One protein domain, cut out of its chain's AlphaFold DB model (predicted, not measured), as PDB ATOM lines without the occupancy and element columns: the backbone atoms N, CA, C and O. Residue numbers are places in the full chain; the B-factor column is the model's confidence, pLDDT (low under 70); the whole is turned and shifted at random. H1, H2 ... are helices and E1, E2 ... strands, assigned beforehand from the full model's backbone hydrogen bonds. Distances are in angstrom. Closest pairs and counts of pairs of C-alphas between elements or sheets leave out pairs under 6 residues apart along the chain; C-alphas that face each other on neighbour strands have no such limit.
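Overview. This is residues 294 to 376 of the 445 residues of an uncharacterized protein of hydrothermal vent metagenome (UniProt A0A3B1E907). A four-stranded antiparallel sheet forms one slab, with the long helix H2 packed over one face at its E1 side; the shorter helix H1 packs on the first part of H2, on the same side of the slab but not on the sheet, and no helix covers the other face. The loop of residues 343 to 357, between the helices, reaches out to one end of the longest axis. The printed part has 83 residues, with four strands followed by two helices along the chain, E1 E2 E3 E4 H1 H2, and the sheet order is E1, E2, E3, E4. The class is mixed, helices and strands, with 41 residues, under half, in named elements. The whole is compact, with a radius of gyration of the C-alphas of 12.1 A and spans of 32 by 25 by 19 A.

Arrangement. The sheet is a meander, each strand the antiparallel neighbour of the one before: E1, residues 294 to 297, E2, residues 302 to 306, E3, residues 314 to 318, and E4, residues 325 to 329. E1 and E4 are its edge strands. The three strand pairs are hairpins, at 173 degrees for E1 and E2, 168 degrees for E2 and E3, and 164 degrees for E3 and E4. Within hydrogen-bond range are N 295 and O 304 at 2.9 A, N 314 and O 305 at 2.8 A, and N 315 and O 328 at 2.8 A. H2, residues 358 to 370, is on the sheet at a height of 8.6 A, over E1 and slantwise to the strands, at 37 degrees to E1 on the local plane. Its closest C-alphas to E1 are those of Leu 368 and Ala 295, 5.7 A apart. H1, residues 334 to 342, is not on the sheet and is apart from E1, E2 and E3. H1 and H2 form a helical hairpin and touch, H2 with residues 358 to 361 alone; the closest C-alphas are those of Leu 341 and Val 361, 6.4 A apart. They run opposite ways at a steep tilt of 41 degrees. In H1 and H2 every O i to N i+4 pair is within hydrogen-bond range.

Along the chain. E1 begins at C-alpha 294, (98.777, 137.361, 154.606), and measures 10.5 A. E2, E3 and E4 measure 13.8 A, 13.5 A and 13.7 A. H1 measures 12.1 A from C-alpha 334 at (89.950, 127.274, 147.096). H2 measures 18.3 A and ends at C-alpha 370, (97.442, 128.144, 160.000).

Size, cuts and confidence. The C-alphas farthest apart, of Glu 348 and Glu 370, are 34.5 A apart. The printed part has no cut. The link from H1 to H2 is long, with 15 residues. Residues 347 to 351 are under 70 in pLDDT; the mean of the printed part is 90.4.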
ATOM      1  N   LEU A 294      97.349 137.563 154.796       94.81
ATOM      2  CA  LEU A 294      98.777 137.361 154.606       94.81
ATOM      3  C   LEU A 294      99.108 135.936 155.054       94.81
ATOM      4  O   LEU A 294      99.034 135.626 156.241       94.81
ATOM      5  N   ALA A 295      99.469 135.081 154.106       95.12
ATOM      6  CA  ALA A 295      99.877 133.709 154.369       95.12
ATOM      7  C   ALA A 295     101.266 133.464 153.783       95.12
ATOM      8  O   ALA A 295     101.524 133.843 152.642       95.12
ATOM      9  N   SER A 296     102.145 132.816 154.551       95.50
ATOM     10  CA  SER A 296     103.498 132.449 154.126       95.50
ATOM     11  C   SER A 296     103.749 130.963 154.365       95.50
ATOM     12  O   SER A 296     103.308 130.410 155.374       95.50
ATOM     13  N   ALA A 297     104.471 130.319 153.449       94.06
ATOM     14  CA  ALA A 297     104.972 128.961 153.618       94.06
ATOM     15  C   ALA A 297     106.431 128.842 153.159       94.06
ATOM     16  O   ALA A 297     106.892 129.559 152.268       94.06
ATOM     17  N   TRP A 298     107.144 127.879 153.751       94.88
ATOM     18  CA  TRP A 298     108.520 127.509 153.391       94.88
ATOM     19  C   TRP A 298     109.505 128.692 153.391       94.88
ATOM     20  O   TRP A 298     110.241 128.879 152.424       94.88
ATOM     21  N   ASN A 299     109.534 129.466 154.483       89.00
ATOM     22  CA  ASN A 299     110.388 130.651 154.650       89.00
ATOM     23  C   ASN A 299     110.173 131.692 153.535       89.00
ATOM     24  O   ASN A 299     111.112 132.043 152.825       89.00
ATOM     25  N   ASP A 300     108.925 132.134 153.349       90.44
ATOM     26  CA  ASP A 300     108.512 133.156 152.370       90.44
ATOM     27  C   ASP A 300     108.714 132.787 150.892       90.44
ATOM     28  O   ASP A 300     108.519 133.616 149.998       90.44
ATOM     29  N   ARG A 301     109.029 131.518 150.605       92.62
ATOM     30  CA  ARG A 301     109.048 131.000 149.233       92.62
ATOM     31  C   ARG A 301     107.661 130.932 148.621       92.62
ATOM     32  O   ARG A 301     107.550 131.008 147.406       92.62
ATOM     33  N   LEU A 302     106.621 130.762 149.430       95.00
ATOM     34  CA  LEU A 302     105.240 130.965 149.018       95.00
ATOM     35  C   LEU A 302     104.655 132.087 149.865       95.00
ATOM     36  O   LEU A 302     104.695 132.005 151.088       95.00
ATOM     37  N   LEU A 303     104.078 133.090 149.212       96.19
ATOM     38  CA  LEU A 303     103.384 134.189 149.863       96.19
ATOM     39  C   LEU A 303     102.050 134.429 149.161       96.19
ATOM     40  O   LEU A 303     102.018 134.555 147.940       96.19
ATOM     41  N   VAL A 304     100.964 134.522 149.920       96.12
ATOM     42  CA  VAL A 304      99.645 134.912 149.408       96.12
ATOM     43  C   VAL A 304      99.190 136.146 150.171       96.12
ATOM     44  O   VAL A 304      99.185 136.139 151.403       96.12
ATOM     45  N   VAL A 305      98.842 137.210 149.447       96.12
ATOM     46  CA  VAL A 305      98.496 138.514 150.028       96.12
ATOM     47  C   VAL A 305      97.245 139.076 149.371       96.12
ATOM     48  O   VAL A 305      97.116 139.040 148.150       96.12
ATOM     49  N   ALA A 306      96.351 139.638 150.176       95.25
ATOM     50  CA  ALA A 306      95.265 140.497 149.718       95.25
ATOM     51  C   ALA A 306      95.112 141.652 150.712       95.25
ATOM     52  O   ALA A 306      94.869 141.400 151.895       95.25
ATOM     53  N   ASP A 307      95.236 142.899 150.250       91.19
ATOM     54  CA  ASP A 307      95.281 144.068 151.139       91.19
ATOM     55  C   ASP A 307      93.871 144.510 151.572       91.19
ATOM     56  O   ASP A 307      93.693 145.173 152.595       91.19
ATOM     57  N   SER A 308      92.838 144.111 150.821       90.62
ATOM     58  CA  SER A 308      91.437 144.418 151.127       90.62
ATOM     59  C   SER A 308      90.483 143.276 150.767       90.62
ATOM     60  O   SER A 308      90.812 142.384 149.988       90.62
ATOM     61  N   ALA A 309      89.259 143.317 151.306       85.50
ATOM     62  CA  ALA A 309      88.236 142.297 151.056       85.50
ATOM     63  C   ALA A 309      87.810 142.178 149.576       85.50
ATOM     64  O   ALA A 309      87.370 141.113 149.150       85.50
ATOM     65  N   GLY A 310      87.928 143.264 148.803       84.06
ATOM     66  CA  GLY A 310      87.532 143.315 147.391       84.06
ATOM     67  C   GLY A 310      88.662 143.039 146.398       84.06
ATOM     68  O   GLY A 310      88.390 142.919 145.209       84.06
ATOM     69  N   GLU A 311      89.910 142.946 146.860       89.56
ATOM     70  CA  GLU A 311      91.065 142.701 145.996       89.56
ATOM     71  C   GLU A 311      91.224 141.202 145.714       89.56
ATOM     72  O   GLU A 311      90.945 140.351 146.571       89.56
ATOM     73  N   GLU A 312      91.652 140.864 144.500       91.50
ATOM     74  CA  GLU A 312      92.050 139.498 144.177       91.50
ATOM     75  C   GLU A 312      93.394 139.176 144.850       91.50
ATOM     76  O   GLU A 312      94.313 140.000 144.808       91.50
ATOM     77  N   PRO A 313      93.537 138.002 145.487       94.19
ATOM     78  CA  PRO A 313      94.796 137.620 146.105       94.19
ATOM     79  C   PRO A 313      95.946 137.579 145.095       94.19
ATOM     80  O   PRO A 313      95.820 137.022 144.004       94.19
ATOM     81  N   ARG A 314      97.100 138.114 145.489       94.94
ATOM     82  CA  ARG A 314      98.366 137.953 144.771       94.94
ATOM     83  C   ARG A 314      99.164 136.831 145.411       94.94
ATOM     84  O   ARG A 314      99.372 136.831 146.624       94.94
ATOM     85  N   LEU A 315      99.638 135.903 144.593       95.19
ATOM     86  CA  LEU A 315     100.483 134.794 145.001       95.19
ATOM     87  C   LEU A 315     101.887 134.989 144.438       95.19
ATOM     88  O   LEU A 315     102.065 135.083 143.227       95.19
ATOM     89  N   ARG A 316     102.889 135.002 145.315       95.19
ATOM     90  CA  ARG A 316     104.306 134.910 144.962       95.19
ATOM     91  C   ARG A 316     104.808 133.507 145.289       95.19
ATOM     92  O   ARG A 316     104.626 133.048 146.413       95.19
ATOM     93  N   TYR A 317     105.468 132.855 144.339       94.56
ATOM     94  CA  TYR A 317     106.117 131.562 144.549       94.56
ATOM     95  C   TYR A 317     107.533 131.541 143.969       94.56
ATOM     96  O   TYR A 317     107.741 131.939 142.826       94.56
ATOM     97  N   GLU A 318     108.492 131.065 144.757       93.19
ATOM     98  CA  GLU A 318     109.880 130.826 144.364       93.19
ATOM     99  C   GLU A 318     110.154 129.318 144.304       93.19
ATOM    100  O   GLU A 318     110.175 128.619 145.329       93.19
ATOM    101  N   ASP A 319     110.369 128.800 143.094       87.94
ATOM    102  CA  ASP A 319     110.670 127.388 142.871       87.94
ATOM    103  C   ASP A 319     112.110 127.071 143.306       87.94
ATOM    104  O   ASP A 319     113.073 127.578 142.742       87.94
ATOM    105  N   TYR A 320     112.284 126.185 144.291       85.38
ATOM    106  CA  TYR A 320     113.610 125.767 144.767       85.38
ATOM    107  C   TYR A 320     114.428 124.995 143.735       85.38
ATOM    108  O   TYR A 320     115.638 124.865 143.906       85.38
ATOM    109  N   ARG A 321     113.785 124.411 142.717       85.69
ATOM    110  CA  ARG A 321     114.472 123.604 141.704       85.69
ATOM    111  C   ARG A 321     115.137 124.484 140.655       85.69
ATOM    112  O   ARG A 321     116.239 124.169 140.217       85.69
ATOM    113  N   SER A 322     114.460 125.555 140.246       86.19
ATOM    114  CA  SER A 322     114.897 126.452 139.170       86.19
ATOM    115  C   SER A 322     115.384 127.817 139.665       86.19
ATOM    116  O   SER A 322     116.133 128.481 138.953       86.19
ATOM    117  N   GLY A 323     114.974 128.243 140.863       85.62
ATOM    118  CA  GLY A 323     115.140 129.608 141.368       85.62
ATOM    119  C   GLY A 323     114.190 130.624 140.721       85.62
ATOM    120  O   GLY A 323     114.320 131.822 140.963       85.62
ATOM    121  N   GLU A 324     113.258 130.178 139.873       87.19
ATOM    122  CA  GLU A 324     112.308 131.058 139.197       87.19
ATOM    123  C   GLU A 324     111.279 131.596 140.201       87.19
ATOM    124  O   GLU A 324     110.665 130.840 140.958       87.19
ATOM    125  N   VAL A 325     111.078 132.915 140.184       90.50
ATOM    126  CA  VAL A 325     110.067 133.594 140.993       90.50
ATOM    127  C   VAL A 325     108.895 133.972 140.103       90.50
ATOM    128  O   VAL A 325     109.067 134.692 139.120       90.50
ATOM    129  N   ARG A 326     107.694 133.547 140.489       89.38
ATOM    130  CA  ARG A 326     106.438 133.901 139.825       89.38
ATOM    131  C   ARG A 326     105.556 134.705 140.758       89.38
ATOM    132  O   ARG A 326     105.506 134.422 141.954       89.38
ATOM    133  N   ILE A 327     104.885 135.712 140.212       91.75
ATOM    134  CA  ILE A 327     103.914 136.539 140.927       91.75
ATOM    135  C   ILE A 327     102.669 136.608 140.058       91.75
ATOM    136  O   ILE A 327     102.725 137.165 138.969       91.75
ATOM    137  N   GLU A 328     101.571 136.045 140.545       90.88
ATOM    138  CA  GLU A 328     100.328 135.903 139.790       90.88
ATOM    139  C   GLU A 328      99.134 136.340 140.635       90.88
ATOM    140  O   GLU A 328      99.110 136.150 141.854       90.88
ATOM    141  N   THR A 329      98.127 136.913 139.985       92.19
ATOM    142  CA  THR A 329      96.823 137.152 140.610       92.19
ATOM    143  C   THR A 329      96.005 135.866 140.524       92.19
ATOM    144  O   THR A 329      95.865 135.294 139.445       92.19
ATOM    145  N   VAL A 330      95.488 135.388 141.655       92.75
ATOM    146  CA  VAL A 330      94.812 134.086 141.751       92.75
ATOM    147  C   VAL A 330      93.363 134.231 142.202       92.75
ATOM    148  O   VAL A 330      93.000 135.166 142.913       92.75
ATOM    149  N   SER A 331      92.525 133.263 141.819       92.19
ATOM    150  CA  SER A 331      91.138 133.191 142.298       92.19
ATOM    151  C   SER A 331      91.103 133.058 143.829       92.19
ATOM    152  O   SER A 331      91.862 132.262 144.390       92.19
ATOM    153  N   PRO A 332      90.198 133.771 144.527       93.31
ATOM    154  CA  PRO A 332      90.002 133.594 145.964       93.31
ATOM    155  C   PRO A 332      89.326 132.258 146.303       93.31
ATOM    156  O   PRO A 332      89.283 131.883 147.473       93.31
ATOM    157  N   ARG A 333      88.779 131.534 145.320       94.31
ATOM    158  CA  ARG A 333      88.102 130.254 145.545       94.31
ATOM    159  C   ARG A 333      89.130 129.137 145.706       94.31
ATOM    160  O   ARG A 333      89.956 128.913 144.823       94.31
ATOM    161  N   LEU A 334      89.032 128.375 146.795       94.81
ATOM    162  CA  LEU A 334      89.950 127.274 147.096       94.81
ATOM    163  C   LEU A 334      90.021 126.210 145.987       94.81
ATOM    164  O   LEU A 334      91.137 125.799 145.676       94.81
ATOM    165  N   PRO A 335      88.915 125.769 145.347       94.94
ATOM    166  CA  PRO A 335      89.010 124.803 144.253       94.94
ATOM    167  C   PRO A 335      89.865 125.307 143.085       94.94
ATOM    168  O   PRO A 335      90.719 124.576 142.584       94.94
ATOM    169  N   ASP A 336      89.671 126.566 142.691       94.12
ATOM    170  CA  ASP A 336      90.392 127.181 141.578       94.12
ATOM    171  C   ASP A 336      91.871 127.378 141.940       94.12
ATOM    172  O   ASP A 336      92.753 127.081 141.134       94.12
ATOM    173  N   LEU A 337      92.149 127.795 143.182       94.62
ATOM    174  CA  LEU A 337      93.506 127.923 143.705       94.62
ATOM    175  C   LEU A 337      94.236 126.574 143.713       94.62
ATOM    176  O   LEU A 337      95.364 126.492 143.240       94.62
ATOM    177  N   VAL A 338      93.603 125.498 144.191       95.88
ATOM    178  CA  VAL A 338      94.208 124.153 144.200       95.88
ATOM    179  C   VAL A 338      94.560 123.697 142.786       95.88
ATOM    180  O   VAL A 338      95.657 123.180 142.563       95.88
ATOM    181  N   VAL A 339      93.659 123.914 141.823       94.12
ATOM    182  CA  VAL A 339      93.924 123.603 140.412       94.12
ATOM    183  C   VAL A 339      95.091 124.441 139.887       94.12
ATOM    184  O   VAL A 339      95.983 123.886 139.251       94.12
ATOM    185  N   PHE A 340      95.129 125.743 140.182       93.75
ATOM    186  CA  PHE A 340      96.210 126.639 139.767       93.75
ATOM    187  C   PHE A 340      97.580 126.222 140.329       93.75
ATOM    188  O   PHE A 340      98.551 126.125 139.577       93.75
ATOM    189  N   LEU A 341      97.664 125.905 141.625       94.75
ATOM    190  CA  LEU A 341      98.904 125.441 142.256       94.75
ATOM    191  C   LEU A 341      99.415 124.151 141.596       94.75
ATOM    192  O   LEU A 341     100.611 123.997 141.348       94.75
ATOM    193  N   ALA A 342      98.507 123.219 141.303       94.31
ATOM    194  CA  ALA A 342      98.863 121.876 140.868       94.31
ATOM    195  C   ALA A 342      99.072 121.732 139.354       94.31
ATOM    196  O   ALA A 342      99.825 120.856 138.930       94.31
ATOM    197  N   LYS A 343      98.393 122.529 138.525       90.50
ATOM    198  CA  LYS A 343      98.459 122.416 137.062       90.50
ATOM    199  C   LYS A 343      99.879 122.694 136.566       90.50
ATOM    200  O   LYS A 343     100.527 123.622 137.040       90.50
ATOM    201  N   ASP A 344     100.367 121.888 135.628       85.50
ATOM    202  CA  ASP A 344     101.686 122.117 135.037       85.50
ATOM    203  C   ASP A 344     101.679 123.383 134.166       85.50
ATOM    204  O   ASP A 344     100.715 123.595 133.421       85.50
ATOM    205  N   PRO A 345     102.738 124.209 134.222       80.00
ATOM    206  CA  PRO A 345     102.838 125.397 133.389       80.00
ATOM    207  C   PRO A 345     102.880 124.987 131.917       80.00
ATOM    208  O   PRO A 345     103.753 124.224 131.501       80.00
ATOM    209  N   GLN A 346     101.936 125.490 131.126       73.69
ATOM    210  CA  GLN A 346     101.926 125.315 129.677       73.69
ATOM    211  C   GLN A 346     102.260 126.660 129.023       73.69
ATOM    212  O   GLN A 346     101.627 127.652 129.378       73.69
ATOM    213  N   PRO A 347     103.211 126.719 128.068       63.78
ATOM    214  CA  PRO A 347     103.618 127.977 127.428       63.78
ATOM    215  C   PRO A 347     102.478 128.730 126.724       63.78
ATOM    216  O   PRO A 347     102.568 129.936 126.527       63.78
ATOM    217  N   GLU A 348     101.425 128.012 126.327       68.00
ATOM    218  CA  GLU A 348     100.269 128.539 125.592       68.00
ATOM    219  C   GLU A 348      99.102 128.951 126.511       68.00
ATOM    220  O   GLU A 348      98.095 129.470 126.029       68.00
ATOM    221  N   ASP A 349      99.207 128.712 127.824       66.69
ATOM    222  CA  ASP A 349      98.140 128.999 128.785       66.69
ATOM    223  C   ASP A 349      98.283 130.423 129.356       66.69
ATOM    224  O   ASP A 349      99.333 130.742 129.918       66.69
ATOM    225  N   PRO A 350      97.253 131.285 129.253       61.00
ATOM    226  CA  PRO A 350      97.288 132.637 129.812       61.00
ATOM    227  C   PRO A 350      97.434 132.687 131.342       61.00
ATOM    228  O   PRO A 350      97.820 133.731 131.859       61.00
ATOM    229  N   MET A 351      97.149 131.595 132.065       65.44
ATOM    230  CA  MET A 351      97.492 131.429 133.486       65.44
ATOM    231  C   MET A 351      98.275 130.119 133.672       65.44
ATOM    232  O   MET A 351      97.673 129.062 133.905       65.44
ATOM    233  N   PRO A 352      99.613 130.144 133.556       72.44
ATOM    234  CA  PRO A 352     100.420 128.947 133.731       72.44
ATOM    235  C   PRO A 352     100.364 128.512 135.200       72.44
ATOM    236  O   PRO A 352     100.768 129.249 136.097       72.44
ATOM    237  N   GLY A 353      99.865 127.302 135.458       83.69
ATOM    238  CA  GLY A 353      99.887 126.740 136.806       83.69
ATOM    239  C   GLY A 353     101.315 126.570 137.345       83.69
ATOM    240  O   GLY A 353     102.300 126.619 136.602       83.69
ATOM    241  N   LEU A 354     101.450 126.367 138.656       89.44
ATOM    242  CA  LEU A 354     102.767 126.319 139.313       89.44
ATOM    243  C   LEU A 354     103.448 124.948 139.247       89.44
ATOM    244  O   LEU A 354     104.601 124.812 139.649       89.44
ATOM    245  N   GLY A 355     102.757 123.921 138.757       90.38
ATOM    246  CA  GLY A 355     103.311 122.577 138.640       90.38
ATOM    247  C   GLY A 355     103.621 121.909 139.984       90.38
ATOM    248  O   GLY A 355     104.336 120.905 140.001       90.38
ATOM    249  N   MET A 356     103.061 122.390 141.098       93.81
ATOM    250  CA  MET A 356     103.320 121.826 142.425       93.81
ATOM    251  C   MET A 356     102.907 120.354 142.506       93.81
ATOM    252  O   MET A 356     101.925 119.917 141.902       93.81
ATOM    253  N   SER A 357     103.682 119.575 143.255       94.12
ATOM    254  CA  SER A 357     103.358 118.205 143.647       94.12
ATOM    255  C   SER A 357     102.237 118.172 144.689       94.12
ATOM    256  O   SER A 357     101.903 119.186 145.300       94.12
ATOM    257  N   TYR A 358     101.680 116.982 144.935       95.50
ATOM    258  CA  TYR A 358     100.652 116.789 145.959       95.50
ATOM    259  C   TYR A 358     101.073 117.349 147.328       95.50
ATOM    260  O   TYR A 358     100.352 118.146 147.917       95.50
ATOM    261  N   SER A 359     102.269 116.995 147.805       94.31
ATOM    262  CA  SER A 359     102.773 117.439 149.110       94.31
ATOM    263  C   SER A 359     102.990 118.951 149.186       94.31
ATOM    264  O   SER A 359     102.766 119.542 150.239       94.31
ATOM    265  N   GLU A 360     103.393 119.589 148.083       95.25
ATOM    266  CA  GLU A 360     103.533 121.049 148.012       95.25
ATOM    267  C   GLU A 360     102.163 121.732 148.085       95.25
ATOM    268  O   GLU A 360     101.985 122.647 148.883       95.25
ATOM    269  N   VAL A 361     101.166 121.241 147.343       96.81
ATOM    270  CA  VAL A 361      99.789 121.760 147.420       96.81
ATOM    271  C   VAL A 361      99.216 121.596 148.828       96.81
ATOM    272  O   VAL A 361      98.667 122.545 149.379       96.81
ATOM    273  N   VAL A 362      99.377 120.421 149.441       96.88
ATOM    274  CA  VAL A 362      98.938 120.164 150.823       96.88
ATOM    275  C   VAL A 362      99.633 121.110 151.805       96.88
ATOM    276  O   VAL A 362      98.968 121.688 152.661       96.88
ATOM    277  N   GLY A 363     100.943 121.327 151.658       96.00
ATOM    278  CA  GLY A 363     101.695 122.270 152.489       96.00
ATOM    279  C   GLY A 363     101.230 123.721 152.327       96.00
ATOM    280  O   GLY A 363     101.094 124.429 153.322       96.00
ATOM    281  N   ALA A 364     100.917 124.148 151.101       96.31
ATOM    282  CA  ALA A 364     100.350 125.468 150.827       96.31
ATOM    283  C   ALA A 364      98.965 125.645 151.474       96.31
ATOM    284  O   ALA A 364      98.708 126.659 152.119       96.31
ATOM    285  N   LEU A 365      98.085 124.645 151.350       96.94
ATOM    286  CA  LEU A 365      96.761 124.658 151.981       96.94
ATOM    287  C   LEU A 365      96.850 124.682 153.509       96.94
ATOM    288  O   LEU A 365      96.095 125.410 154.151       96.94
ATOM    289  N   TYR A 366      97.789 123.932 154.087       96.69
ATOM    290  CA  TYR A 366      98.025 123.941 155.528       96.69
ATOM    291  C   TYR A 366      98.520 125.312 156.018       96.69
ATOM    292  O   TYR A 366      98.027 125.814 157.022       96.69
ATOM    293  N   ALA A 367      99.405 125.985 155.275       96.06
ATOM    294  CA  ALA A 367      99.846 127.343 155.610       96.06
ATOM    295  C   ALA A 367      98.714 128.389 155.520       96.06
ATOM    296  O   ALA A 367      98.630 129.304 156.345       96.06
ATOM    297  N   LEU A 368      97.808 128.250 154.547       95.88
ATOM    298  CA  LEU A 368      96.602 129.083 154.452       95.88
ATOM    299  C   LEU A 368      95.654 128.851 155.639       95.88
ATOM    300  O   LEU A 368      95.033 129.793 156.125       95.88
ATOM    301  N   TYR A 369      95.553 127.612 156.119       95.50
ATOM    302  CA  TYR A 369      94.793 127.273 157.319       95.50
ATOM    303  C   TYR A 369      95.417 127.872 158.588       95.50
ATOM    304  O   TYR A 369      94.739 128.603 159.306       95.50
ATOM    305  N   GLU A 370      96.711 127.645 158.821       95.69
ATOM    306  CA  GLU A 370      97.442 128.144 160.000       95.69
ATOM    307  C   GLU A 370      97.425 129.677 160.106       95.69
ATOM    308  O   GLU A 370      97.326 130.236 161.195       95.69
ATOM    309  N   SER A 371      97.471 130.376 158.968       93.94
ATOM    310  CA  SER A 371      97.378 131.845 158.917       93.94
ATOM    311  C   SER A 371      95.954 132.391 159.094       93.94
ATOM    312  O   SER A 371      95.766 133.605 159.151       93.94
ATOM    313  N   GLY A 372      94.933 131.527 159.162       93.44
ATOM    314  CA  GLY A 372      93.526 131.933 159.217       93.44
ATOM    315  C   GLY A 372      92.986 132.506 157.900       93.44
ATOM    316  O   GLY A 372      91.879 133.054 157.877       93.44
ATOM    317  N   ALA A 373      93.735 132.366 156.800       93.19
ATOM    318  CA  ALA A 373      93.354 132.832 155.468       93.19
ATOM    319  C   ALA A 373      92.200 132.022 154.856       93.19
ATOM    320  O   ALA A 373      91.597 132.450 153.876       93.19
ATOM    321  N   THR A 374      91.853 130.870 155.431       92.62
ATOM    322  CA  THR A 374      90.659 130.094 155.079       92.62
ATOM    323  C   THR A 374      89.747 129.914 156.289       92.62
ATOM    324  O   THR A 374      90.199 129.806 157.426       92.62
ATOM    325  N   GLY A 375      88.436 129.884 156.042       90.31
ATOM    326  CA  GLY A 375      87.457 129.472 157.047       90.31
ATOM    327  C   GLY A 375      87.282 127.966 157.178       90.31
ATOM    328  O   GLY A 375      86.560 127.531 158.069       90.31
ATOM    329  N   ALA A 376      87.915 127.195 156.296       93.88
ATOM    330  CA  ALA A 376      87.874 125.749 156.330       93.88
ATOM    331  C   ALA A 376      88.779 125.193 157.424       93.88
ATOM    332  O   ALA A 376      89.951 125.555 157.508       93.88
TER     333      ALA A 376